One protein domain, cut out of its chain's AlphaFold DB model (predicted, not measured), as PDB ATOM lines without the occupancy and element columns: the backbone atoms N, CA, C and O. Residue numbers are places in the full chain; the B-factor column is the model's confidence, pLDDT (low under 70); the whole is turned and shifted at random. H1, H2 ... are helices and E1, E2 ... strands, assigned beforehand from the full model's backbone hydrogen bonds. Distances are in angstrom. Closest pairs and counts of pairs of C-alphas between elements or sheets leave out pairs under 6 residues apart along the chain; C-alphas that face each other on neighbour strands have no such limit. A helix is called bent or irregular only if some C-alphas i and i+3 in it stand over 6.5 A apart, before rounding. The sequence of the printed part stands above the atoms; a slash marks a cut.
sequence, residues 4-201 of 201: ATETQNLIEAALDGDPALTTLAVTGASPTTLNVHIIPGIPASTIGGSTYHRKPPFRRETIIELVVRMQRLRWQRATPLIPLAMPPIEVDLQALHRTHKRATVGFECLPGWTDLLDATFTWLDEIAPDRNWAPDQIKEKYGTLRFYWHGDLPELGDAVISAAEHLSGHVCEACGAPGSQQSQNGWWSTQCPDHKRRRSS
ATOM      1  N   ALA A   4      32.042  34.935   0.746       97.06
ATOM      2  CA  ALA A   4      31.103  34.765  -0.355       97.06
ATOM      3  C   ALA A   4      31.719  35.181  -1.699       97.06
ATOM      4  O   ALA A   4      31.634  34.424  -2.656       97.06
ATOM      5  N   THR A   5      32.415  36.323  -1.763       96.50
ATOM      6  CA  THR A   5      33.046  36.779  -3.018       96.50
ATOM      7  C   THR A   5      34.145  35.818  -3.477       96.50
ATOM      8  O   THR A   5      34.212  35.471  -4.649       96.50
ATOM      9  N   GLU A   6      35.011  35.363  -2.565       95.81
ATOM     10  CA  GLU A   6      36.086  34.420  -2.907       95.81
ATOM     11  C   GLU A   6      35.524  33.064  -3.356       95.81
ATOM     12  O   GLU A   6      35.980  32.501  -4.349       95.81
ATOM     13  N   THR A   7      34.493  32.577  -2.658       98.00
ATOM     14  CA  THR A   7      33.799  31.325  -2.986       98.00
ATOM     15  C   THR A   7      33.120  31.408  -4.350       98.00
ATOM     16  O   THR A   7      33.260  30.491  -5.154       98.00
ATOM     17  N   GLN A   8      32.431  32.517  -4.636       98.31
ATOM     18  CA  GLN A   8      31.797  32.751  -5.930       98.31
ATOM     19  C   GLN A   8      32.826  32.751  -7.063       98.31
ATOM     20  O   GLN A   8      32.668  31.985  -8.007       98.31
ATOM     21  N   ASN A   9      33.916  33.513  -6.923       97.44
ATOM     22  CA  ASN A   9      34.978  33.569  -7.932       97.44
ATOM     23  C   ASN A   9      35.580  32.187  -8.224       97.44
ATOM     24  O   ASN A   9      35.895  31.875  -9.371       97.44
ATOM     25  N   LEU A  10      35.758  31.355  -7.192       98.06
ATOM     26  CA  LEU A  10      36.278  30.001  -7.361       98.06
ATOM     27  C   LEU A  10      35.293  29.098  -8.116       98.06
ATOM     28  O   LEU A  10      35.710  28.372  -9.014       98.06
ATOM     29  N   ILE A  11      34.002  29.145  -7.775       98.62
ATOM     30  CA  ILE A  11      32.973  28.342  -8.453       98.62
ATOM     31  C   ILE A  11      32.827  28.774  -9.910       98.62
ATOM     32  O   ILE A  11      32.780  27.920 -10.789       98.62
ATOM     33  N   GLU A  12      32.788  30.081 -10.169       98.44
ATOM     34  CA  GLU A  12      32.723  30.634 -11.524       98.44
ATOM     35  C   GLU A  12      33.933  30.207 -12.354       98.44
ATOM     36  O   GLU A  12      33.761  29.773 -13.487       98.44
ATOM     37  N   ALA A  13      35.143  30.238 -11.785       98.06
ATOM     38  CA  ALA A  13      36.338  29.762 -12.475       98.06
ATOM     39  C   ALA A  13      36.296  28.247 -12.739       98.06
ATOM     40  O   ALA A  13      36.640  27.807 -13.833       98.06
ATOM     41  N   ALA A  14      35.866  27.448 -11.758       98.00
ATOM     42  CA  ALA A  14      35.812  25.992 -11.877       98.00
ATOM     43  C   ALA A  14      34.716  25.509 -12.837       98.00
ATOM     44  O   ALA A  14      34.866  24.474 -13.480       98.00
ATOM     45  N   LEU A  15      33.609  26.237 -12.941       98.44
ATOM     46  CA  LEU A  15      32.492  25.907 -13.823       98.44
ATOM     47  C   LEU A  15      32.424  26.834 -15.043       98.44
ATOM     48  O   LEU A  15      31.378  26.893 -15.681       98.44
ATOM     49  N   ASP A  16      33.503  27.547 -15.382       98.25
ATOM     50  CA  ASP A  16      33.520  28.483 -16.513       98.25
ATOM     51  C   ASP A  16      33.061  27.785 -17.799       98.25
ATOM     52  O   ASP A  16      33.589  26.734 -18.147       98.25
ATOM     53  N   GLY A  17      32.060  28.343 -18.483       97.00
ATOM     54  CA  GLY A  17      31.399  27.717 -19.634       97.00
ATOM     55  C   GLY A  17      30.181  26.839 -19.308       97.00
ATOM     56  O   GLY A  17      29.476  26.415 -20.227       97.00
ATOM     57  N   ASP A  18      29.867  26.592 -18.034       98.00
ATOM     58  CA  ASP A  18      28.642  25.897 -17.634       98.00
ATOM     59  C   ASP A  18      27.431  26.856 -17.624       98.00
ATOM     60  O   ASP A  18      27.417  27.825 -16.857       98.00
ATOM     61  N   PRO A  19      26.362  26.590 -18.402       97.56
ATOM     62  CA  PRO A  19      25.177  27.452 -18.436       97.56
ATOM     63  C   PRO A  19      24.450  27.555 -17.087       97.56
ATOM     64  O   PRO A  19      23.710  28.510 -16.866       97.56
ATOM     65  N   ALA A  20      24.651  26.607 -16.165       97.81
ATOM     66  CA  ALA A  20      24.053  26.655 -14.834       97.81
ATOM     67  C   ALA A  20      24.593  27.793 -13.957       97.81
ATOM     68  O   ALA A  20      23.952  28.123 -12.957       97.81
ATOM     69  N   LEU A  21      25.720  28.419 -14.316       98.25
ATOM     70  CA  LEU A  21      26.272  29.556 -13.576       98.25
ATOM     71  C   LEU A  21      25.289  30.730 -13.462       98.25
ATOM     72  O   LEU A  21      25.325  31.448 -12.470       98.25
ATOM     73  N   THR A  22      24.330  30.880 -14.384       98.19
ATOM     74  CA  THR A  22      23.275  31.907 -14.270       98.19
ATOM     75  C   THR A  22      22.339  31.692 -13.073       98.19
ATOM     76  O   THR A  22      21.554  32.576 -12.742       98.19
ATOM     77  N   THR A  23      22.378  30.509 -12.454       98.38
ATOM     78  CA  THR A  23      21.595  30.143 -11.262       98.38
ATOM     79  C   THR A  23      22.423  30.162  -9.976       98.38
ATOM     80  O   THR A  23      21.892  29.846  -8.912       98.38
ATOM     81  N   LEU A  24      23.716  30.500 -10.065       98.62
ATOM     82  CA  LEU A  24      24.613  30.531  -8.918       98.62
ATOM     83  C   LEU A  24      24.223  31.668  -7.967       98.62
ATOM     84  O   LEU A  24      24.153  32.832  -8.354       98.62
ATOM     85  N   ALA A  25      24.029  31.328  -6.697       98.38
ATOM     86  CA  ALA A  25      23.866  32.277  -5.608       98.38
ATOM     87  C   ALA A  25      24.793  31.894  -4.453       98.38
ATOM     88  O   ALA A  25      24.745  30.770  -3.953       98.38
ATOM     89  N   VAL A  26      25.625  32.838  -4.012       98.56
ATOM     90  CA  VAL A  26      26.553  32.664  -2.887       98.56
ATOM     91  C   VAL A  26      26.251  33.721  -1.833       98.56
ATOM     92  O   VAL A  26      26.216  34.915  -2.126       98.56
ATOM     93  N   THR A  27      26.023  33.295  -0.594       98.00
ATOM     94  CA  THR A  27      25.676  34.182   0.525       98.00
ATOM     95  C   THR A  27      26.438  33.804   1.794       98.00
ATOM     96  O   THR A  27      27.052  32.739   1.872       98.00
ATOM     97  N   GLY A  28      26.421  34.692   2.791       96.00
ATOM     98  CA  GLY A  28      27.107  34.503   4.070       96.00
ATOM     99  C   GLY A  28      28.332  35.398   4.250       96.00
ATOM    100  O   GLY A  28      28.898  35.931   3.296       96.00
ATOM    101  N   ALA A  29      28.736  35.575   5.507       93.50
ATOM    102  CA  ALA A  29      29.854  36.443   5.897       93.50
ATOM    103  C   ALA A  29      30.938  35.712   6.710       93.50
ATOM    104  O   ALA A  29      31.992  36.278   6.986       93.50
ATOM    105  N   SER A  30      30.694  34.457   7.084       93.88
ATOM    106  CA  SER A  30      31.576  33.623   7.902       93.88
ATOM    107  C   SER A  30      31.544  32.169   7.416       93.88
ATOM    108  O   SER A  30      30.591  31.787   6.732       93.88
ATOM    109  N   PRO A  31      32.508  31.319   7.822       94.75
ATOM    110  CA  PRO A  31      32.458  29.877   7.560       94.75
ATOM    111  C   PRO A  31      31.105  29.234   7.915       94.75
ATOM    112  O   PRO A  31      30.539  28.467   7.139       94.75
ATOM    113  N   THR A  32      30.540  29.603   9.066       95.06
ATOM    114  CA  THR A  32      29.277  29.045   9.572       95.06
ATOM    115  C   THR A  32      28.035  29.540   8.836       95.06
ATOM    116  O   THR A  32      27.005  28.876   8.882       95.06
ATOM    117  N   THR A  33      28.112  30.689   8.160       96.44
ATOM    118  CA  THR A  33      26.981  31.287   7.427       96.44
ATOM    119  C   THR A  33      27.114  31.159   5.912       96.44
ATOM    120  O   THR A  33      26.190  31.544   5.201       96.44
ATOM    121  N   LEU A  34      28.234  30.621   5.410       98.00
ATOM    122  CA  LEU A  34      28.458  30.398   3.985       98.00
ATOM    123  C   LEU A  34      27.430  29.405   3.435       98.00
ATOM    124  O   LEU A  34      27.371  28.248   3.871       98.00
ATOM    125  N   ASN A  35      26.663  29.869   2.454       97.94
ATOM    126  CA  ASN A  35      25.672  29.090   1.731       97.94
ATOM    127  C   ASN A  35      25.834  29.311   0.224       97.94
ATOM    128  O   ASN A  35      26.071  30.433  -0.228       97.94
ATOM    129  N   VAL A  36      25.710  28.227  -0.536       98.56
ATOM    130  CA  VAL A  36      25.836  28.226  -1.990       98.56
ATOM    131  C   VAL A  36      24.676  27.447  -2.583       98.56
ATOM    132  O   VAL A  36      24.379  26.335  -2.150       98.56
ATOM    133  N   HIS A  37      24.056  28.019  -3.607       97.88
ATOM    134  CA  HIS A  37      23.029  27.375  -4.403       97.88
ATOM    135  C   HIS A  37      23.378  27.466  -5.887       97.88
ATOM    136  O   HIS A  37      23.797  28.514  -6.367       97.88
ATOM    137  N   ILE A  38      23.185  26.368  -6.609       98.25
ATOM    138  CA  ILE A  38      23.225  26.284  -8.069       98.25
ATOM    139  C   ILE A  38      22.242  25.188  -8.483       98.25
ATOM    140  O   ILE A  38      22.024  24.242  -7.718       98.25
ATOM    141  N   ILE A  39      21.654  25.281  -9.676       98.25
ATOM    142  CA  ILE A  39      20.793  24.205 -10.171       98.25
ATOM    143  C   ILE A  39      21.595  22.885 -10.260       98.25
ATOM    144  O   ILE A  39      22.655  22.852 -10.898       98.25
ATOM    145  N   PRO A  40      21.131  21.789  -9.622       98.25
ATOM    146  CA  PRO A  40      21.855  20.520  -9.625       98.25
ATOM    147  C   PRO A  40      22.008  19.922 -11.023       98.25
ATOM    148  O   PRO A  40      21.257  20.238 -11.950       98.25
ATOM    149  N   GLY A  41      22.952  18.997 -11.173       97.62
ATOM    150  CA  GLY A  41      23.086  18.202 -12.392       97.62
ATOM    151  C   GLY A  41      24.521  18.007 -12.847       97.62
ATOM    152  O   GLY A  41      25.477  18.352 -12.159       97.62
ATOM    153  N   ILE A  42      24.665  17.417 -14.029       97.25
ATOM    154  CA  ILE A  42      25.977  17.156 -14.619       97.25
ATOM    155  C   ILE A  42      26.484  18.452 -15.266       97.25
ATOM    156  O   ILE A  42      25.717  19.052 -16.031       97.25
ATOM    157  N   PRO A  43      27.730  18.881 -14.993       97.56
ATOM    158  CA  PRO A  43      28.283  20.061 -15.632       97.56
ATOM    159  C   PRO A  43      28.443  19.897 -17.149       97.56
ATOM    160  O   PRO A  43      28.362  18.787 -17.692       97.56
ATOM    161  N   ALA A  44      28.687  21.007 -17.845       96.62
ATOM    162  CA  ALA A  44      29.040  20.966 -19.264       96.62
ATOM    163  C   ALA A  44      30.325  20.140 -19.503       96.62
ATOM    164  O   ALA A  44      31.164  19.978 -18.619       96.62
ATOM    165  N   SER A  45      30.494  19.592 -20.713       95.62
ATOM    166  CA  SER A  45      31.677  18.787 -21.065       95.62
ATOM    167  C   SER A  45      32.960  19.608 -21.184       95.62
ATOM    168  O   SER A  45      34.046  19.041 -21.127       95.62
ATOM    169  N   THR A  46      32.844  20.923 -21.350       96.19
ATOM    170  CA  THR A  46      33.966  21.860 -21.353       96.19
ATOM    171  C   THR A  46      33.715  22.873 -20.250       96.19
ATOM    172  O   THR A  46      32.786  23.668 -20.372       96.19
ATOM    173  N   ILE A  47      34.495  22.787 -19.173       96.31
ATOM    174  CA  ILE A  47      34.364  23.647 -17.993       96.31
ATOM    175  C   ILE A  47      35.727  24.013 -17.420       96.31
ATOM    176  O   ILE A  47      36.621  23.167 -17.393       96.31
ATOM    177  N   GLY A  48      35.896  25.247 -16.946       93.62
ATOM    178  CA  GLY A  48      37.090  25.653 -16.191       93.62
ATOM    179  C   GLY A  48      38.416  25.393 -16.918       93.62
ATOM    180  O   GLY A  48      39.415  25.054 -16.297       93.62
ATOM    181  N   GLY A  49      38.431  25.478 -18.251       91.75
ATOM    182  CA  GLY A  49      39.609  25.161 -19.071       91.75
ATOM    183  C   GLY A  49      39.870  23.664 -19.314       91.75
ATOM    184  O   GLY A  49      40.768  23.326 -20.083       91.75
ATOM    185  N   SER A  50      39.066  22.766 -18.740       91.62
ATOM    186  CA  SER A  50      39.105  21.316 -18.970       91.62
ATOM    187  C   SER A  50      38.085  20.888 -20.029       91.62
ATOM    188  O   SER A  50      36.970  21.402 -20.081       91.62
ATOM    189  N   THR A  51      38.440  19.908 -20.867       94.31
ATOM    190  CA  THR A  51      37.513  19.264 -21.817       94.31
ATOM    191  C   THR A  51      37.428  17.768 -21.539       94.31
ATOM    192  O   THR A  51      38.419  17.047 -21.636       94.31
ATOM    193  N   TYR A  52      36.226  17.293 -21.226       91.88
ATOM    194  CA  TYR A  52      35.922  15.900 -20.923       91.88
ATOM    195  C   TYR A  52      35.328  15.210 -22.154       91.88
ATOM    196  O   TYR A  52      34.295  15.628 -22.669       91.88
ATOM    197  N   HIS A  53      35.934  14.104 -22.601       85.19
ATOM    198  CA  HIS A  53      35.499  13.370 -23.801       85.19
ATOM    199  C   HIS A  53      34.052  12.847 -23.753       85.19
ATOM    200  O   HIS A  53      33.457  12.602 -24.800       85.19
ATOM    201  N   ARG A  54      33.491  12.633 -22.556       82.50
ATOM    202  CA  ARG A  54      32.086  12.239 -22.359       82.50
ATOM    203  C   ARG A  54      31.348  13.324 -21.581       82.50
ATOM    204  O   ARG A  54      30.722  14.199 -22.164       82.50
ATOM    205  N   LYS A  55      31.425  13.244 -20.255       88.81
ATOM    206  CA  LYS A  55      30.923  14.218 -19.288       88.81
ATOM    207  C   LYS A  55      31.872  14.226 -18.087       88.81
ATOM    208  O   LYS A  55      32.566  13.221 -17.896       88.81
ATOM    209  N   PRO A  56      31.904  15.306 -17.296       94.19
ATOM    210  CA  PRO A  56      32.628  15.303 -16.035       94.19
ATOM    211  C   PRO A  56      32.145  14.148 -15.139       94.19
ATOM    212  O   PRO A  56      30.940  13.887 -15.092       94.19
ATOM    213  N   PRO A  57      33.053  13.450 -14.437       95.19
ATOM    214  CA  PRO A  57      32.727  12.320 -13.557       95.19
ATOM    215  C   PRO A  57      32.147  12.759 -12.199       95.19
ATOM    216  O   PRO A  57      32.089  11.979 -11.258       95.19
ATOM    217  N   PHE A  58      31.730  14.016 -12.080       97.44
ATOM    218  CA  PHE A  58      31.156  14.606 -10.879       97.44
ATOM    219  C   PHE A  58      29.953  15.470 -11.244       97.44
ATOM    220  O   PHE A  58      29.751  15.860 -12.397       97.44
ATOM    221  N   ARG A  59      29.139  15.780 -10.238       98.25
ATOM    222  CA  ARG A  59      27.960  16.636 -10.384       98.25
ATOM    223  C   ARG A  59      28.282  18.048  -9.893       98.25
ATOM    224  O   ARG A  59      29.244  18.240  -9.149       98.25
ATOM    225  N   ARG A  60      27.492  19.051 -10.283       98.50
ATOM    226  CA  ARG A  60      27.674  20.436  -9.805       98.50
ATOM    227  C   ARG A  60      27.612  20.499  -8.286       98.50
ATOM    228  O   ARG A  60      28.471  21.108  -7.666       98.50
ATOM    229  N   GLU A  61      26.658  19.794  -7.690       98.06
ATOM    230  CA  GLU A  61      26.527  19.650  -6.240       98.06
ATOM    231  C   GLU A  61      27.779  19.049  -5.582       98.06
ATOM    232  O   GLU A  61      28.109  19.437  -4.465       98.06
ATOM    233  N   THR A  62      28.531  18.188  -6.282       98.62
ATOM    234  CA  THR A  62      29.816  17.672  -5.790       98.62
ATOM    235  C   THR A  62      30.866  18.780  -5.702       98.62
ATOM    236  O   THR A  62      31.536  18.918  -4.683       98.62
ATOM    237  N   ILE A  63      30.974  19.602  -6.752       98.56
ATOM    238  CA  ILE A  63      31.878  20.760  -6.784       98.56
ATOM    239  C   ILE A  63      31.504  21.765  -5.694       98.56
ATOM    240  O   ILE A  63      32.375  22.210  -4.951       98.56
ATOM    241  N   ILE A  64      30.215  22.097  -5.572       98.62
ATOM    242  CA  ILE A  64      29.737  23.062  -4.579       98.62
ATOM    243  C   ILE A  64      30.046  22.596  -3.158       98.62
ATOM    244  O   ILE A  64      30.609  23.365  -2.382       98.62
ATOM    245  N   GLU A  65      29.711  21.353  -2.818       98.75
ATOM    246  CA  GLU A  65      29.940  20.818  -1.476       98.75
ATOM    247  C   GLU A  65      31.435  20.817  -1.124       98.75
ATOM    248  O   GLU A  65      31.815  21.284  -0.047       98.75
ATOM    249  N   LEU A  66      32.302  20.392  -2.052       98.81
ATOM    250  CA  LEU A  66      33.749  20.385  -1.822       98.81
ATOM    251  C   LEU A  66      34.313  21.805  -1.662       98.81
ATOM    252  O   LEU A  66      35.091  22.058  -0.741       98.81
ATOM    253  N   VAL A  67      33.881  22.752  -2.503       98.62
ATOM    254  CA  VAL A  67      34.276  24.164  -2.391       98.62
ATOM    255  C   VAL A  67      33.827  24.753  -1.055       98.62
ATOM    256  O   VAL A  67      34.615  25.423  -0.392       98.62
ATOM    257  N   VAL A  68      32.588  24.504  -0.626       98.62
ATOM    258  CA  VAL A  68      32.068  25.024   0.646       98.62
ATOM    259  C   VAL A  68      32.857  24.461   1.829       98.62
ATOM    260  O   VAL A  68      33.251  25.230   2.708       98.62
ATOM    261  N   ARG A  69      33.136  23.151   1.849       98.50
ATOM    262  CA  ARG A  69      33.971  22.513   2.884       98.50
ATOM    263  C   ARG A  69      35.368  23.128   2.938       98.50
ATOM    264  O   ARG A  69      35.799  23.560   4.005       98.50
ATOM    265  N   MET A  70      36.024  23.256   1.787       98.00
ATOM    266  CA  MET A  70      37.352  23.860   1.677       98.00
ATOM    267  C   MET A  70      37.359  25.320   2.156       98.00
ATOM    268  O   MET A  70      38.200  25.707   2.965       98.00
ATOM    269  N   GLN A  71      36.404  26.137   1.700       97.06
ATOM    270  CA  GLN A  71      36.321  27.553   2.070       97.06
ATOM    271  C   GLN A  71      36.053  27.732   3.566       97.06
ATOM    272  O   GLN A  71      36.597  28.652   4.175       97.06
ATOM    273  N   ARG A  72      35.274  26.840   4.190       96.62
ATOM    274  CA  ARG A  72      35.072  26.847   5.645       96.62
ATOM    275  C   ARG A  72      36.380  26.623   6.399       96.62
ATOM    276  O   ARG A  72      36.705  27.449   7.249       96.62
ATOM    277  N   LEU A  73      37.141  25.584   6.047       95.06
ATOM    278  CA  LEU A  73      38.445  25.285   6.655       95.06
ATOM    279  C   LEU A  73      39.426  26.450   6.469       95.06
ATOM    280  O   LEU A  73      39.957  26.999   7.441       95.06
ATOM    281  N   ARG A  74      39.568  26.905   5.221       92.81
ATOM    282  CA  ARG A  74      40.465  27.993   4.826       92.81
ATOM    283  C   ARG A  74      40.208  29.279   5.606       92.81
ATOM    284  O   ARG A  74      41.141  29.903   6.115       92.81
ATOM    285  N   TRP A  75      38.948  29.703   5.674       93.25
ATOM    286  CA  TRP A  75      38.573  30.954   6.328       93.25
ATOM    287  C   TRP A  75      38.589  30.836   7.848       93.25
ATOM    288  O   TRP A  75      38.924  31.810   8.513       93.25
ATOM    289  N   GLN A  76      38.294  29.661   8.407       89.81
ATOM    290  CA  GLN A  76      38.347  29.435   9.849       89.81
ATOM    291  C   GLN A  76      39.778  29.450  10.398       89.81
ATOM    292  O   GLN A  76      39.991  29.961  11.499       89.81
ATOM    293  N   ARG A  77      40.768  28.957   9.638       82.88
ATOM    294  CA  ARG A  77      42.183  29.036  10.039       82.88
ATOM    295  C   ARG A  77      42.629  30.484  10.218       82.88
ATOM    296  O   ARG A  77      43.352  30.799  11.157       82.88
ATOM    297  N   ALA A  78      42.211  31.369   9.322       75.88
ATOM    298  CA  ALA A  78      42.721  32.724   9.271       75.88
ATOM    299  C   ALA A  78      41.946  33.680  10.180       75.88
ATOM    300  O   ALA A  78      40.925  34.187   9.760       75.88
ATOM    301  N   THR A  79      42.421  33.987  11.391       70.25
ATOM    302  CA  THR A  79      41.805  34.992  12.287       70.25
ATOM    303  C   THR A  79      42.459  36.377  12.103       70.25
ATOM    304  O   THR A  79      43.685  36.441  12.171       70.25
ATOM    305  N   PRO A  80      41.710  37.490  11.907       71.94
ATOM    306  CA  PRO A  80      40.248  37.623  11.851       71.94
ATOM    307  C   PRO A  80      39.680  37.526  10.416       71.94
ATOM    308  O   PRO A  80      39.461  38.535   9.759       71.94
ATOM    309  N   LEU A  81      39.408  36.313   9.938       79.19
ATOM    310  CA  LEU A  81      38.867  35.975   8.610       79.19
ATOM    311  C   LEU A  81      39.619  36.623   7.429       79.19
ATOM    312  O   LEU A  81      39.008  37.170   6.512       79.19
ATOM    313  N   ILE A  82      40.957  36.547   7.439       79.50
ATOM    314  CA  ILE A  82      41.832  37.058   6.363       79.50
ATOM    315  C   ILE A  82      42.714  35.915   5.830       79.50
ATOM    316  O   ILE A  82      43.881  35.827   6.214       79.50
ATOM    317  N   PRO A  83      42.213  35.023   4.951       70.06
ATOM    318  CA  PRO A  83      42.930  33.814   4.510       70.06
ATOM    319  C   PRO A  83      44.360  34.039   4.019       70.06
ATOM    320  O   PRO A  83      45.252  33.244   4.295       70.06
ATOM    321  N   LEU A  84      44.596  35.150   3.316       76.62
ATOM    322  CA  LEU A  84      45.919  35.499   2.795       76.62
ATOM    323  C   LEU A  84      46.927  35.902   3.879       76.62
ATOM    324  O   LEU A  84      48.123  35.887   3.610       76.62
ATOM    325  N   ALA A  85      46.470  36.250   5.085       74.38
ATOM    326  CA  ALA A  85      47.356  36.539   6.208       74.38
ATOM    327  C   ALA A  85      47.967  35.263   6.808       74.38
ATOM    328  O   ALA A  85      49.045  35.329   7.389       74.38
ATOM    329  N   MET A  86      47.297  34.112   6.661       80.19
ATOM    330  CA  MET A  86      47.752  32.820   7.189       80.19
ATOM    331  C   MET A  86      47.541  31.703   6.153       80.19
ATOM    332  O   MET A  86      46.665  30.842   6.327       80.19
ATOM    333  N   PRO A  87      48.304  31.735   5.041       91.81
ATOM    334  CA  PRO A  87      48.274  30.658   4.062       91.81
ATOM    335  C   PRO A  87      48.794  29.360   4.698       91.81
ATOM    336  O   PRO A  87      49.663  29.434   5.570       91.81
ATOM    337  N   PRO A  88      48.295  28.187   4.271       93.81
ATOM    338  CA  PRO A  88      48.826  26.934   4.774       93.81
ATOM    339  C   PRO A  88      50.302  26.785   4.393       93.81
ATOM    340  O   PRO A  88      50.720  27.157   3.292       93.81
ATOM    341  N   ILE A  89      51.083  26.244   5.320       95.44
ATOM    342  CA  ILE A  89      52.506  25.938   5.158       95.44
ATOM    343  C   ILE A  89      52.735  24.424   5.196       95.44
ATOM    344  O   ILE A  89      51.826  23.650   5.483       95.44
ATOM    345  N   GLU A  90      53.970  23.992   4.935       97.56
ATOM    346  CA  GLU A  90      54.329  22.567   4.898       97.56
ATOM    347  C   GLU A  90      53.919  21.818   6.177       97.56
ATOM    348  O   GLU A  90      53.423  20.701   6.120       97.56
ATOM    349  N   VAL A  91      54.043  22.460   7.343       97.25
ATOM    350  CA  VAL A  91      53.624  21.871   8.626       97.25
ATOM    351  C   VAL A  91      52.124  21.566   8.659       97.25
ATOM    352  O   VAL A  91      51.737  20.544   9.225       97.25
ATOM    353  N   ASP A  92      51.289  22.410   8.047       96.94
ATOM    354  CA  ASP A  92      49.842  22.187   7.973       96.94
ATOM    355  C   ASP A  92      49.520  21.015   7.037       96.94
ATOM    356  O   ASP A  92      48.704  20.163   7.380       96.94
ATOM    357  N   LEU A  93      50.205  20.933   5.889       98.06
ATOM    358  CA  LEU A  93      50.050  19.823   4.943       98.06
ATOM    359  C   LEU A  93      50.423  18.486   5.597       98.06
ATOM    360  O   LEU A  93      49.647  17.533   5.580       98.06
ATOM    361  N   GLN A  94      51.576  18.435   6.265       98.12
ATOM    362  CA  GLN A  94      52.035  17.234   6.965       98.12
ATOM    363  C   GLN A  94      51.170  16.892   8.189       98.12
ATOM    364  O   GLN A  94      51.114  15.734   8.612       98.12
ATOM    365  N   ALA A  95      50.458  17.861   8.774       97.81
ATOM    366  CA  ALA A  95      49.526  17.591   9.866       97.81
ATOM    367  C   ALA A  95      48.335  16.723   9.430       97.81
ATOM    368  O   ALA A  95      47.797  16.007  10.278       97.81
ATOM    369  N   LEU A  96      47.987  16.688   8.136       98.25
ATOM    370  CA  LEU A  96      46.909  15.840   7.618       98.25
ATOM    371  C   LEU A  96      47.140  14.348   7.891       98.25
ATOM    372  O   LEU A  96      46.171  13.636   8.134       98.25
ATOM    373  N   HIS A  97      48.392  13.885   7.974       98.12
ATOM    374  CA  HIS A  97      48.724  12.511   8.383       98.12
ATOM    375  C   HIS A  97      48.225  12.146   9.789       98.12
ATOM    376  O   HIS A  97      48.000  10.977  10.093       98.12
ATOM    377  N   ARG A  98      48.096  13.142  10.672       97.25
ATOM    378  CA  ARG A  98      47.601  12.961  12.044       97.25
ATOM    379  C   ARG A  98      46.092  13.158  12.133       97.25
ATOM    380  O   ARG A  98      45.464  12.537  12.984       97.25
ATOM    381  N   THR A  99      45.532  14.016  11.282       96.19
ATOM    382  CA  THR A  99      44.092  14.303  11.234       96.19
ATOM    383  C   THR A  99      43.308  13.179  10.561       96.19
ATOM    384  O   THR A  99      42.253  12.793  11.054       96.19
ATOM    385  N   HIS A 100      43.842  12.621   9.472       97.19
ATOM    386  CA  HIS A 100      43.140  11.678   8.604       97.19
ATOM    387  C   HIS A 100      43.801  10.310   8.643       97.19
ATOM    388  O   HIS A 100      44.918  10.132   8.157       97.19
ATOM    389  N   LYS A 101      43.085   9.303   9.156       94.44
ATOM    390  CA  LYS A 101      43.584   7.917   9.246       94.44
ATOM    391  C   LYS A 101      44.018   7.366   7.883       94.44
ATOM    392  O   LYS A 101      44.915   6.529   7.816       94.44
ATOM    393  N   ARG A 102      43.356   7.805   6.808       95.56
ATOM    394  CA  ARG A 102      43.603   7.362   5.429       95.56
ATOM    395  C   ARG A 102      44.710   8.142   4.725       95.56
ATOM    396  O   ARG A 102      45.138   7.706   3.665       95.56
ATOM    397  N   ALA A 103      45.213   9.243   5.285       96.75
ATOM    398  CA  ALA A 103      46.347   9.972   4.721       96.75
ATOM    399  C   ALA A 103      47.658   9.224   5.024       96.75
ATOM    400  O   ALA A 103      48.430   9.619   5.892       96.75
ATOM    401  N   THR A 104      47.899   8.103   4.343       97.00
ATOM    402  CA  THR A 104      49.019   7.186   4.635       97.00
ATOM    403  C   THR A 104      50.217   7.334   3.696       97.00
ATOM    404  O   THR A 104      51.253   6.720   3.941       97.00
ATOM    405  N   VAL A 105      50.094   8.125   2.629       98.25
ATOM    406  CA  VAL A 105      51.148   8.357   1.623       98.25
ATOM    407  C   VAL A 105      51.608   9.805   1.651       98.25
ATOM    408  O   VAL A 105      50.806  10.689   1.939       98.25
ATOM    409  N   GLY A 106      52.882  10.050   1.344       98.19
ATOM    410  CA  GLY A 106      53.434  11.404   1.327       98.19
ATOM    411  C   GLY A 106      52.731  12.325   0.325       98.19
ATOM    412  O   GLY A 106      52.237  11.879  -0.713       98.19
ATOM    413  N   PHE A 107      52.719  13.620   0.641       98.56
ATOM    414  CA  PHE A 107      52.200  14.666  -0.234       98.56
ATOM    415  C   PHE A 107      53.313  15.221  -1.129       98.56
ATOM    416  O   PHE A 107      54.175  15.968  -0.676       98.56
ATOM    417  N   GLU A 108      53.290  14.880  -2.415       98.25
ATOM    418  CA  GLU A 108      54.205  15.418  -3.431       98.25
ATOM    419  C   GLU A 108      53.592  16.667  -4.097       98.25
ATOM    420  O   GLU A 108      53.468  16.760  -5.321       98.25
ATOM    421  N   CYS A 109      53.122  17.617  -3.288       98.19
ATOM    422  CA  CYS A 109      52.501  18.863  -3.734       98.19
ATOM    423  C   CYS A 109      52.782  20.001  -2.747       98.19
ATOM    424  O   CYS A 109      53.223  19.771  -1.627       98.19
ATOM    425  N   LEU A 110      52.515  21.239  -3.163       98.00
ATOM    426  CA  LEU A 110      52.723  22.417  -2.322       98.00
ATOM    427  C   LEU A 110      51.555  22.640  -1.331       98.00
ATOM    428  O   LEU A 110      50.424  22.211  -1.586       98.00
ATOM    429  N   PRO A 111      51.800  23.331  -0.199       97.94
ATOM    430  CA  PRO A 111      50.853  23.415   0.919       97.94
ATOM    431  C   PRO A 111      49.602  24.252   0.640       97.94
ATOM    432  O   PRO A 111      48.648  24.222   1.408       97.94
ATOM    433  N   GLY A 112      49.527  24.975  -0.475       97.81
ATOM    434  CA  GLY A 112      48.318  25.701  -0.852       97.81
ATOM    435  C   GLY A 112      47.095  24.803  -1.058       97.81
ATOM    436  O   GLY A 112      45.972  25.289  -0.951       97.81
ATOM    437  N   TRP A 113      47.282  23.502  -1.294       98.56
ATOM    438  CA  TRP A 113      46.183  22.540  -1.418       98.56
ATOM    439  C   TRP A 113      45.784  21.856  -0.104       98.56
ATOM    440  O   TRP A 113      44.896  21.005  -0.131       98.56
ATOM    441  N   THR A 114      46.355  22.241   1.044       98.31
ATOM    442  CA  THR A 114      46.028  21.637   2.350       98.31
ATOM    443  C   THR A 114      44.528  21.654   2.648       98.31
ATOM    444  O   THR A 114      43.976  20.610   2.965       98.31
ATOM    445  N   ASP A 115      43.843  22.793   2.484       98.00
ATOM    446  CA  ASP A 115      42.396  22.888   2.766       98.00
ATOM    447  C   ASP A 115      41.551  22.018   1.822       98.00
ATOM    448  O   ASP A 115      40.503  21.502   2.212       98.00
ATOM    449  N   LEU A 116      41.992  21.868   0.567       98.75
ATOM    450  CA  LEU A 116      41.308  21.048  -0.431       98.75
ATOM    451  C   LEU A 116      41.467  19.563  -0.100       98.75
ATOM    452  O   LEU A 116      40.492  18.816  -0.150       98.75
ATOM    453  N   LEU A 117      42.678  19.144   0.271       98.81
ATOM    454  CA  LEU A 117      42.965  17.777   0.702       98.81
ATOM    455  C   LEU A 117      42.243  17.439   2.007       98.81
ATOM    456  O   LEU A 117      41.643  16.374   2.094       98.81
ATOM    457  N   ASP A 118      42.233  18.347   2.983       98.75
ATOM    458  CA  ASP A 118      41.519  18.176   4.251       98.75
ATOM    459  C   ASP A 118      40.007  17.995   4.025       98.75
ATOM    460  O   ASP A 118      39.406  17.022   4.488       98.75
ATOM    461  N   ALA A 119      39.402  18.859   3.201       98.75
ATOM    462  CA  ALA A 119      38.002  18.726   2.802       98.75
ATOM    463  C   ALA A 119      37.724  17.411   2.049       98.75
ATOM    464  O   ALA A 119      36.683  16.789   2.266       98.75
ATOM    465  N   THR A 120      38.655  16.984   1.188       98.88
ATOM    466  CA  THR A 120      38.556  15.736   0.417       98.88
ATOM    467  C   THR A 120      38.599  14.520   1.338       98.88
ATOM    468  O   THR A 120      37.678  13.710   1.302       98.88
ATOM    469  N   PHE A 121      39.611  14.401   2.203       98.69
ATOM    470  CA  PHE A 121      39.729  13.282   3.144       98.69
ATOM    471  C   PHE A 121      38.551  13.219   4.110       98.69
ATOM    472  O   PHE A 121      37.964  12.152   4.258       98.69
ATOM    473  N   THR A 122      38.152  14.358   4.685       98.62
ATOM    474  CA  THR A 122      36.981  14.430   5.571       98.62
ATOM    475  C   THR A 122      35.742  13.864   4.882       98.62
ATOM    476  O   THR A 122      35.020  13.052   5.454       98.62
ATOM    477  N   TRP A 123      35.497  14.255   3.628       98.69
ATOM    478  CA  TRP A 123      34.323  13.783   2.904       98.69
ATOM    479  C   TRP A 123      34.424  12.296   2.524       98.69
ATOM    480  O   TRP A 123      33.439  11.567   2.637       98.69
ATOM    481  N   LEU A 124      35.606  11.813   2.131       98.50
ATOM    482  CA  LEU A 124      35.830  10.389   1.858       98.50
ATOM    483  C   LEU A 124      35.626   9.521   3.112       98.50
ATOM    484  O   LEU A 124      34.994   8.466   3.028       98.50
ATOM    485  N   ASP A 125      36.097   9.979   4.274       96.75
ATOM    486  CA  ASP A 125      35.904   9.296   5.557       96.75
ATOM    487  C   ASP A 125      34.419   9.275   5.978       96.75
ATOM    488  O   ASP A 125      33.951   8.279   6.525       96.75
ATOM    489  N   GLU A 126      33.640  10.318   5.664       97.50
ATOM    490  CA  GLU A 126      32.190  10.355   5.920       97.50
ATOM    491  C   GLU A 126      31.395   9.356   5.062       97.50
ATOM    492  O   GLU A 126      30.462   8.720   5.554       97.50
ATOM    493  N   ILE A 127      31.730   9.217   3.774       97.62
ATOM    494  CA  ILE A 127      30.964   8.366   2.842       97.62
ATOM    495  C   ILE A 127      31.409   6.900   2.864       97.62
ATOM    496  O   ILE A 127      30.682   6.024   2.387       97.62
ATOM    497  N   ALA A 128      32.606   6.628   3.380       96.25
ATOM    498  CA  ALA A 128      33.214   5.305   3.393       96.25
ATOM    499  C   ALA A 128      33.977   5.012   4.707       96.25
ATOM    500  O   ALA A 128      35.130   4.567   4.643       96.25
ATOM    501  N   PRO A 129      33.355   5.193   5.893       94.44
ATOM    502  CA  PRO A 129      34.052   5.122   7.183       94.44
ATOM    503  C   PRO A 129      34.696   3.750   7.440       94.44
ATOM    504  O   PRO A 129      35.845   3.660   7.878       94.44
ATOM    505  N   ASP A 130      33.985   2.678   7.083       92.94
ATOM    506  CA  ASP A 130      34.385   1.292   7.360       92.94
ATOM    507  C   ASP A 130      34.849   0.523   6.114       92.94
ATOM    508  O   ASP A 130      35.097  -0.683   6.176       92.94
ATOM    509  N   ARG A 131      34.969   1.189   4.958       93.38
ATOM    510  CA  ARG A 131      35.366   0.510   3.717       93.38
ATOM    511  C   ARG A 131      36.873   0.389   3.585       93.38
ATOM    512  O   ARG A 131      37.635   1.188   4.130       93.38
ATOM    513  N   ASN A 132      37.327  -0.611   2.841       94.62
ATOM    514  CA  ASN A 132      38.751  -0.833   2.633       94.62
ATOM    515  C   ASN A 132      39.241  -0.128   1.362       94.62
ATOM    516  O   ASN A 132      39.275  -0.732   0.293       94.62
ATOM    517  N   TRP A 133      39.617   1.141   1.495       97.00
ATOM    518  CA  TRP A 133      40.277   1.929   0.454       97.00
ATOM    519  C   TRP A 133      41.533   2.609   1.010       97.00
ATOM    520  O   TRP A 133      41.644   2.829   2.223       97.00
ATOM    521  N   ALA A 134      42.489   2.932   0.143       96.88
ATOM    522  CA  ALA A 134      43.700   3.649   0.525       96.88
ATOM    523  C   ALA A 134      44.251   4.488  -0.640       96.88
ATOM    524  O   ALA A 134      44.079   4.106  -1.802       96.88
ATOM    525  N   PRO A 135      44.917   5.621  -0.354       98.06
ATOM    526  CA  PRO A 135      45.680   6.341  -1.361       98.06
ATOM    527  C   PRO A 135      46.951   5.566  -1.733       98.06
ATOM    528  O   PRO A 135      47.638   5.031  -0.865       98.06
ATOM    529  N   ASP A 136      47.289   5.571  -3.018       98.25
ATOM    530  CA  ASP A 136      48.566   5.077  -3.545       98.25
ATOM    531  C   ASP A 136      49.587   6.201  -3.693       98.25
ATOM    532  O   ASP A 136      50.771   6.024  -3.413       98.25
ATOM    533  N   GLN A 137      49.132   7.365  -4.159       98.44
ATOM    534  CA  GLN A 137      49.989   8.520  -4.379       98.44
ATOM    535  C   GLN A 137      49.158   9.798  -4.469       98.44
ATOM    536  O   GLN A 137      48.131   9.835  -5.151       98.44
ATOM    537  N   ILE A 138      49.660  10.864  -3.847       98.75
ATOM    538  CA  ILE A 138      49.093  12.209  -3.935       98.75
ATOM    539  C   ILE A 138      50.196  13.149  -4.404       98.75
ATOM    540  O   ILE A 138      51.199  13.321  -3.712       98.75
ATOM    541  N   LYS A 139      50.035  13.733  -5.594       98.50
ATOM    542  CA  LYS A 139      51.077  14.567  -6.206       98.50
ATOM    543  C   LYS A 139      50.545  15.696  -7.064       98.50
ATOM    544  O   LYS A 139      49.422  15.642  -7.556       98.50
ATOM    545  N   GLU A 140      51.392  16.680  -7.317       98.19
ATOM    546  CA  GLU A 140      51.211  17.610  -8.426       98.19
ATOM    547  C   GLU A 140      51.529  16.918  -9.765       98.19
ATOM    548  O   GLU A 140      52.479  16.143  -9.905       98.19
ATOM    549  N   LYS A 141      50.687  17.170 -10.767       97.06
ATOM    550  CA  LYS A 141      50.948  16.855 -12.169       97.06
ATOM    551  C   LYS A 141      50.288  17.894 -13.077       97.06
ATOM    552  O   LYS A 141      49.068  18.070 -13.064       97.06
ATOM    553  N   TYR A 142      51.096  18.514 -13.932       95.31
ATOM    554  CA  TYR A 142      50.683  19.565 -14.862       95.31
ATOM    555  C   TYR A 142      49.973  20.753 -14.187       95.31
ATOM    556  O   TYR A 142      49.029  21.304 -14.732       95.31
ATOM    557  N   GLY A 143      50.411  21.169 -13.007       95.62
ATOM    558  CA  GLY A 143      49.818  22.240 -12.210       95.62
ATOM    559  C   GLY A 143      48.496  21.876 -11.540       95.62
ATOM    560  O   GLY A 143      47.769  22.774 -11.130       95.62
ATOM    561  N   THR A 144      48.159  20.588 -11.453       98.19
ATOM    562  CA  THR A 144      46.924  20.091 -10.827       98.19
ATOM    563  C   THR A 144      47.222  18.905  -9.921       98.19
ATOM    564  O   THR A 144      48.225  18.219 -10.098       98.19
ATOM    565  N   LEU A 145      46.356  18.648  -8.953       98.62
ATOM    566  CA  LEU A 145      46.412  17.499  -8.068       98.62
ATOM    567  C   LEU A 145      46.148  16.205  -8.847       98.62
ATOM    568  O   LEU A 145      45.293  16.153  -9.734       98.62
ATOM    569  N   ARG A 146      46.872  15.146  -8.493       98.62
ATOM    570  CA  ARG A 146      46.537  13.762  -8.817       98.62
ATOM    571  C   ARG A 146      46.439  12.954  -7.541       98.62
ATOM    572  O   ARG A 146      47.391  12.942  -6.762       98.62
ATOM    573  N   PHE A 147      45.312  12.278  -7.369       98.62
ATOM    574  CA  PHE A 147      45.031  11.433  -6.218       98.62
ATOM    575  C   PHE A 147      44.752  10.018  -6.727       98.62
ATOM    576  O   PHE A 147      43.631   9.662  -7.081       98.62
ATOM    577  N   TYR A 148      45.799   9.197  -6.754       98.44
ATOM    578  CA  TYR A 148      45.672   7.779  -7.076       98.44
ATOM    579  C   TYR A 148      45.285   7.007  -5.823       98.44
ATOM    580  O   TYR A 148      45.837   7.242  -4.746       98.44
ATOM    581  N   TRP A 149      44.340   6.089  -5.970       98.31
ATOM    582  CA  TRP A 149      43.783   5.315  -4.876       98.31
ATOM    583  C   TRP A 149      43.356   3.929  -5.373       98.31
ATOM    584  O   TRP A 149      43.138   3.725  -6.570       98.31
ATOM    585  N   HIS A 150      43.201   2.996  -4.440       97.62
ATOM    586  CA  HIS A 150      42.658   1.667  -4.701       97.62
ATOM    587  C   HIS A 150      41.707   1.223  -3.586       97.62
ATOM    588  O   HIS A 150      41.707   1.760  -2.474       97.62
ATOM    589  N   GLY A 151      40.932   0.177  -3.873       96.62
ATOM    590  CA  GLY A 151      40.034  -0.470  -2.921       96.62
ATOM    591  C   GLY A 151      38.565  -0.157  -3.185       96.62
ATOM    592  O   GLY A 151      38.151  -0.027  -4.332       96.62
ATOM    593  N   ASP A 152      37.776  -0.083  -2.116       95.69
ATOM    594  CA  ASP A 152      36.318   0.059  -2.173       95.69
ATOM    595  C   ASP A 152      35.869   1.458  -1.721       95.69
ATOM    596  O   ASP A 152      35.577   1.685  -0.545       95.69
ATOM    597  N   LEU A 153      35.806   2.398  -2.667       96.25
ATOM    598  CA  LEU A 153      35.024   3.625  -2.513       96.25
ATOM    599  C   LEU A 153      33.686   3.486  -3.253       96.25
ATOM    600  O   LEU A 153      33.628   2.882  -4.326       96.25
ATOM    601  N   PRO A 154      32.595   4.064  -2.721       96.38
ATOM    602  CA  PRO A 154      31.368   4.226  -3.496       96.38
ATOM    603  C   PRO A 154      31.606   5.163  -4.694       96.38
ATOM    604  O   PRO A 154      32.548   5.948  -4.682       96.38
ATOM    605  N   GLU A 155      30.699   5.168  -5.679       95.44
ATOM    606  CA  GLU A 155      30.772   6.050  -6.866       95.44
ATOM    607  C   GLU A 155      30.984   7.532  -6.502       95.44
ATOM    608  O   GLU A 155      31.709   8.261  -7.176       95.44
ATOM    609  N   LEU A 156      30.395   7.981  -5.386       97.56
ATOM    610  CA  LEU A 156      30.600   9.337  -4.884       97.56
ATOM    611  C   LEU A 156      32.066   9.614  -4.506       97.56
ATOM    612  O   LEU A 156      32.508  10.744  -4.661       97.56
ATOM    613  N   GLY A 157      32.833   8.620  -4.054       98.19
ATOM    614  CA  GLY A 157      34.253   8.781  -3.735       98.19
ATOM    615  C   GLY A 157      35.094   9.118  -4.964       98.19
ATOM    616  O   GLY A 157      35.866  10.075  -4.924       98.19
ATOM    617  N   ASP A 158      34.863   8.427  -6.084       97.25
ATOM    618  CA  ASP A 158      35.484   8.767  -7.370       97.25
ATOM    619  C   ASP A 158      35.111  10.178  -7.835       97.25
ATOM    620  O   ASP A 158      35.964  10.930  -8.319       97.25
ATOM    621  N   ALA A 159      33.844  10.564  -7.660       98.31
ATOM    622  CA  ALA A 159      33.374  11.902  -7.998       98.31
ATOM    623  C   ALA A 159      34.026  12.985  -7.122       98.31
ATOM    624  O   ALA A 159      34.401  14.036  -7.639       98.31
ATOM    625  N   VAL A 160      34.190  12.739  -5.817       98.81
ATOM    626  CA  VAL A 160      34.857  13.655  -4.875       98.81
ATOM    627  C   VAL A 160      36.330  13.825  -5.239       98.81
ATOM    628  O   VAL A 160      36.801  14.956  -5.346       98.81
ATOM    629  N   ILE A 161      37.039  12.725  -5.501       98.75
ATOM    630  CA  ILE A 161      38.446  12.762  -5.915       98.75
ATOM    631  C   ILE A 161      38.593  13.511  -7.241       98.75
ATOM    632  O   ILE A 161      39.383  14.448  -7.339       98.75
ATOM    633  N   SER A 162      37.772  13.179  -8.238       98.50
ATOM    634  CA  SER A 162      37.801  13.853  -9.539       98.50
ATOM    635  C   SER A 162      37.461  15.347  -9.437       98.50
ATOM    636  O   SER A 162      38.023  16.166 -10.166       98.50
ATOM    637  N   ALA A 163      36.552  15.721  -8.532       98.75
ATOM    638  CA  ALA A 163      36.232  17.115  -8.242       98.75
ATOM    639  C   ALA A 163      37.416  17.841  -7.584       98.75
ATOM    640  O   ALA A 163      37.696  18.981  -7.947       98.75
ATOM    641  N   ALA A 164      38.143  17.191  -6.668       98.88
ATOM    642  CA  ALA A 164      39.346  17.749  -6.051       98.88
ATOM    643  C   ALA A 164      40.466  17.969  -7.082       98.88
ATOM    644  O   ALA A 164      41.076  19.039  -7.118       98.88
ATOM    645  N   GLU A 165      40.699  16.998  -7.969       98.75
ATOM    646  CA  GLU A 165      41.656  17.140  -9.071       98.75
ATOM    647  C   GLU A 165      41.296  18.321  -9.981       98.75
ATOM    648  O   GLU A 165      42.165  19.132 -10.302       98.75
ATOM    649  N   HIS A 166      40.018  18.480 -10.335       98.50
ATOM    650  CA  HIS A 166      39.539  19.623 -11.122       98.50
ATOM    651  C   HIS A 166      39.720  20.958 -10.386       98.50
ATOM    652  O   HIS A 166      40.336  21.886 -10.910       98.50
ATOM    653  N   LEU A 167      39.259  21.052  -9.135       98.75
ATOM    654  CA  LEU A 167      39.336  22.272  -8.323       98.75
ATOM    655  C   LEU A 167      40.770  22.736  -8.070       98.75
ATOM    656  O   LEU A 167      41.022  23.939  -8.009       98.75
ATOM    657  N   SER A 168      41.724  21.811  -7.976       98.75
ATOM    658  CA  SER A 168      43.140  22.152  -7.807       98.75
ATOM    659  C   SER A 168      43.697  23.035  -8.936       98.75
ATOM    660  O   SER A 168      44.607  23.821  -8.686       98.75
ATOM    661  N   GLY A 169      43.115  22.982 -10.146       98.31
ATOM    662  CA  GLY A 169      43.448  23.856 -11.283       98.31
ATOM    663  C   GLY A 169      43.002  25.315 -11.122       98.31
ATOM    664  O   GLY A 169      43.401  26.192 -11.895       98.31
ATOM    665  N   HIS A 170      42.215  25.589 -10.079       98.44
ATOM    666  CA  HIS A 170      41.659  26.900  -9.741       98.44
ATOM    667  C   HIS A 170      42.069  27.378  -8.339       98.44
ATOM    668  O   HIS A 170      41.679  28.463  -7.902       98.44
ATOM    669  N   VAL A 171      42.889  26.598  -7.632       98.38
ATOM    670  CA  VAL A 171      43.388  26.898  -6.287       98.38
ATOM    671  C   VAL A 171      44.908  26.979  -6.335       98.38
ATOM    672  O   VAL A 171      45.585  26.053  -6.771       98.38
ATOM    673  N   CYS A 172      45.468  28.099  -5.882       97.81
ATOM    674  CA  CYS A 172      46.905  28.320  -5.882       97.81
ATOM    675  C   CYS A 172      47.627  27.250  -5.058       97.81
ATOM    676  O   CYS A 172      47.463  27.197  -3.840       97.81
ATOM    677  N   GLU A 173      48.508  26.495  -5.708       97.69
ATOM    678  CA  GLU A 173      49.301  25.419  -5.102       97.69
ATOM    679  C   GLU A 173      50.181  25.905  -3.938       97.69
ATOM    680  O   GLU A 173      50.504  25.132  -3.051       97.69
ATOM    681  N   ALA A 174      50.538  27.194  -3.888       96.81
ATOM    682  CA  ALA A 174      51.416  27.750  -2.859       96.81
ATOM    683  C   ALA A 174      50.684  28.312  -1.626       96.81
ATOM    684  O   ALA A 174      51.255  28.320  -0.543       96.81
ATOM    685  N   CYS A 175      49.457  28.832  -1.766       95.88
ATOM    686  CA  CYS A 175      48.776  29.529  -0.658       95.88
ATOM    687  C   CYS A 175      47.266  29.290  -0.537       95.88
ATOM    688  O   CYS A 175      46.621  29.876   0.339       95.88
ATOM    689  N   GLY A 176      46.677  28.499  -1.433       96.06
ATOM    690  CA  GLY A 176      45.259  28.142  -1.421       96.06
ATOM    691  C   GLY A 176      44.292  29.250  -1.834       96.06
ATOM    692  O   GLY A 176      43.085  29.072  -1.751       96.06
ATOM    693  N   ALA A 177      44.790  30.418  -2.251       95.19
ATOM    694  CA  ALA A 177      43.943  31.476  -2.803       95.19
ATOM    695  C   ALA A 177      43.430  31.095  -4.200       95.19
ATOM    696  O   ALA A 177      44.096  30.299  -4.867       95.19
ATOM    697  N   PRO A 178      42.339  31.705  -4.701       96.19
ATOM    698  CA  PRO A 178      41.934  31.527  -6.089       96.19
ATOM    699  C   PRO A 178      43.103  31.773  -7.047       96.19
ATOM    700  O   PRO A 178      43.832  32.769  -6.952       96.19
ATOM    701  N   GLY A 179      43.307  30.817  -7.940       95.69
ATOM    702  CA  GLY A 179      44.402  30.793  -8.888       95.69
ATOM    703  C   GLY A 179      43.929  30.355 -10.259       95.69
ATOM    704  O   GLY A 179      42.779  29.980 -10.457       95.69
ATOM    705  N   SER A 180      44.836  30.416 -11.221       95.62
ATOM    706  CA  SER A 180      44.593  29.816 -12.527       95.62
ATOM    707  C   SER A 180      45.826  29.093 -13.020       95.62
ATOM    708  O   SER A 180      46.955  29.592 -12.883       95.62
ATOM    709  N   GLN A 181      45.578  27.917 -13.582       94.94
ATOM    710  CA  GLN A 181      46.571  27.089 -14.231       94.94
ATOM    711  C   GLN A 181      47.248  27.853 -15.375       94.94
ATOM    712  O   GLN A 181      46.614  28.581 -16.140       94.94
ATOM    713  N   GLN A 182      48.563  27.714 -15.477       91.00
ATOM    714  CA  GLN A 182      49.357  28.324 -16.535       91.00
ATOM    715  C   GLN A 182      50.607  27.500 -16.816       91.00
ATOM    716  O   GLN A 182      51.149  26.862 -15.910       91.00
ATOM    717  N   SER A 183      51.099  27.588 -18.048       90.56
ATOM    718  CA  SER A 183      52.413  27.082 -18.431       90.56
ATOM    719  C   SER A 183      53.392  28.242 -18.571       90.56
ATOM    720  O   SER A 183      53.085  29.239 -19.223       90.56
ATOM    721  N   GLN A 184      54.572  28.129 -17.969       85.81
ATOM    722  CA  GLN A 184      55.706  29.013 -18.246       85.81
ATOM    723  C   GLN A 184      56.929  28.143 -18.510       85.81
ATOM    724  O   GLN A 184      57.265  27.293 -17.689       85.81
ATOM    725  N   ASN A 185      57.585  28.342 -19.655       85.19
ATOM    726  CA  ASN A 185      58.771  27.580 -20.066       85.19
ATOM    727  C   ASN A 185      58.578  26.050 -20.002       85.19
ATOM    728  O   ASN A 185      59.481  25.317 -19.615       85.19
ATOM    729  N   GLY A 186      57.378  25.567 -20.347       84.50
ATOM    730  CA  GLY A 186      57.036  24.141 -20.311       84.50
ATOM    731  C   GLY A 186      56.669  23.598 -18.925       84.50
ATOM    732  O   GLY A 186      56.217  22.457 -18.836       84.50
ATOM    733  N   TRP A 187      56.788  24.400 -17.862       87.62
ATOM    734  CA  TRP A 187      56.352  24.029 -16.517       87.62
ATOM    735  C   TRP A 187      54.940  24.533 -16.232       87.62
ATOM    736  O   TRP A 187      54.658  25.733 -16.321       87.62
ATOM    737  N   TRP A 188      54.055  23.608 -15.877       94.56
ATOM    738  CA  TRP A 188      52.675  23.909 -15.526       94.56
ATOM    739  C   TRP A 188      52.516  24.085 -14.019       94.56
ATOM    740  O   TRP A 188      53.156  23.403 -13.232       94.56
ATOM    741  N   SER A 189      51.655  25.015 -13.628       95.31
ATOM    742  CA  SER A 189      51.398  25.352 -12.224       95.31
ATOM    743  C   SER A 189      50.070  26.073 -12.084       95.31
ATOM    744  O   SER A 189      49.738  26.874 -12.965       95.31
ATOM    745  N   THR A 190      49.396  25.917 -10.949       97.44
ATOM    746  CA  THR A 190      48.231  26.742 -10.605       97.44
ATOM    747  C   THR A 190      48.599  27.755  -9.539       97.44
ATOM    748  O   THR A 190      48.932  27.408  -8.410       97.44
ATOM    749  N   GLN A 191      48.545  29.041  -9.889       96.56
ATOM    750  CA  GLN A 191      49.035  30.117  -9.025       96.56
ATOM    751  C   GLN A 191      48.048  31.283  -8.953       96.56
ATOM    752  O   GLN A 191      47.354  31.579  -9.926       96.56
ATOM    753  N   CYS A 192      47.992  31.970  -7.810       95.75
ATOM    754  CA  CYS A 192      47.282  33.242  -7.675       95.75
ATOM    755  C   CYS A 192      48.105  34.386  -8.301       95.75
ATOM    756  O   CYS A 192      49.319  34.233  -8.475       95.75
ATOM    757  N   PRO A 193      47.500  35.553  -8.606       93.62
ATOM    758  CA  PRO A 193      48.207  36.674  -9.233       93.62
ATOM    759  C   PRO A 193      49.512  37.075  -8.530       93.62
ATOM    760  O   PRO A 193      50.480  37.437  -9.196       93.62
ATOM    761  N   ASP A 194      49.566  36.979  -7.202       92.94
ATOM    762  CA  ASP A 194      50.749  37.347  -6.421       92.94
ATOM    763  C   ASP A 194      51.907  36.363  -6.623       92.94
ATOM    764  O   ASP A 194      53.035  36.786  -6.882       92.94
ATOM    765  N   HIS A 195      51.637  35.055  -6.575       93.19
ATOM    766  CA  HIS A 195      52.657  34.031  -6.822       93.19
ATOM    767  C   HIS A 195      53.106  34.001  -8.283       93.19
ATOM    768  O   HIS A 195      54.293  33.810  -8.545       93.19
ATOM    769  N   LYS A 196      52.202  34.309  -9.223       90.38
ATOM    770  CA  LYS A 196      52.559  34.481 -10.637       90.38
ATOM    771  C   LYS A 196      53.618  35.571 -10.822       90.38
ATOM    772  O   LYS A 196      54.613  35.328 -11.497       90.38
ATOM    773  N   ARG A 197      53.436  36.742 -10.191       87.75
ATOM    774  CA  ARG A 197      54.388  37.869 -10.277       87.75
ATOM    775  C   ARG A 197      55.754  37.536  -9.675       87.75
ATOM    776  O   ARG A 197      56.773  37.956 -10.214       87.75
ATOM    777  N   ARG A 198      55.790  36.760  -8.585       83.19
ATOM    778  CA  ARG A 198      57.044  36.361  -7.919       83.19
ATOM    779  C   ARG A 198      57.884  35.398  -8.755       83.19
ATOM    780  O   ARG A 198      59.093  35.405  -8.611       83.19
ATOM    781  N   ARG A 199      57.258  34.588  -9.615       71.19
ATOM    782  CA  ARG A 199      57.968  33.633 -10.483       71.19
ATOM    783  C   ARG A 199      58.496  34.256 -11.779       71.19
ATOM    784  O   ARG A 199      59.410  33.712 -12.382       71.19
ATOM    785  N   SER A 200      57.898  35.363 -12.219       60.75
ATOM    786  CA  SER A 200      58.323  36.118 -13.405       60.75
ATOM    787  C   SER A 200      59.402  37.172 -13.126       60.75
ATOM    788  O   SER A 200      59.799  37.866 -14.059       60.75
ATOM    789  N   SER A 201      59.791  37.348 -11.858       50.84
ATOM    790  CA  SER A 201      60.817  38.298 -11.402       50.84
ATOM    791  C   SER A 201      62.142  37.574 -11.209       50.84
ATOM    792  O   SER A 201      63.182  38.164 -11.567       50.84
TER     793      SER A 201
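This is residues 4 to 201 of the 201 residues of an uncharacterized protein of Devosia sp. LC5 (UniProt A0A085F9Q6). Three helices make the core: H5 and H6 lie side by side and run opposite ways, and H3 crosses them steeply. The hairpin E3 E4 packs on H6 through E4, H4 lies beside H5, H1 and the small hairpin E1 E2 pack on H3, and the hairpin E5 E6 comes late in the chain with H7 near it. The 198 printed residues, mixed in class, run H1 H2 E1 E2 H3 H4 H5 E3 E4 H6 E5 E6 H7, seven named helices and six named strands in three antiparallel two-stranded sheets. The whole is compact, with a radius of gyration of the C-alphas of 15.9 A and spans of 42 by 39 by 37 A.

Start with H1, residues 4 to 14, which touches residues 63 to 71 alone of H3, residues 60 to 77, at a steep tilt of 43 degrees, opposite ways; the closest C-alphas are those of Thr 7 and Gln 71, 6.8 A. H2, residues 19 to 23, is close to H1 but not clearly touching, C-alphas 12 and 21 being closest at 6.9 A. Next look at the hairpin of E1, residues 25 to 27, and E2, residues 35 to 37: N 25 and O 37 are within hydrogen-bond range at 2.8 A. H3 is a hub, as is H5, residues 111 to 127; they touch at a steep tilt of 58 degrees, opposite ways, closest at C-alphas 70 and 115, 5.3 A. H4, residues 90 to 99, touches residues 111 to 118 alone of H5 at a shallow tilt of 13 degrees, the same way, closest at C-alphas 93 and 114, 5.1 A. H6, residues 155 to 168, touches H5 at a shallow tilt of 11 degrees, opposite ways, closest at C-alphas 124 and 157, 6.0 A. In the hairpin of E3, residues 133 to 141, and E4, residues 144 to 151, find N 136 and O 148 at 2.8 A; the closest C-alphas of E4 and H6 are 145 and 165, 4.9 A. In the hairpin of E5, residues 180 to 184, and E6, residues 187 to 191, N 182 and O 189 are 2.9 A apart; H7, residues 193 to 199, is near E5. Each O i to N i+4 pair is within hydrogen-bond range in H1, H3, H6 and H7, against 0 of 1 in H2, with 2 of 2 O i to N i+3 pairs, 3 of 6 in H4 and 11 of 13 in H5.

Find C-alpha 4 at (31.103, 34.765, -0.355), where H1 begins its 15.2 A. H3 spans 26.0 A from C-alpha 60 at (27.674, 20.436, -9.805), H5 25.0 A and H6 20.3 A; H5 is irregular, C-alphas 112 and 115 being 7.5 A apart. E3 spans 22.3 A and E4 23.1 A, and H7 ends at C-alpha 199, (57.968, 33.633, -10.483).

The C-alphas farthest apart, those of Asp 130 and Ser 201, are 49.2 A from each other. The printed part has no cut and ends at the chain's last residue; its long links are E2 to H3, H3 to H4, H4 to H5 and H6 to E5. Mean pLDDT of the printed part is 94.8, and residues 200 to 201 are under 70.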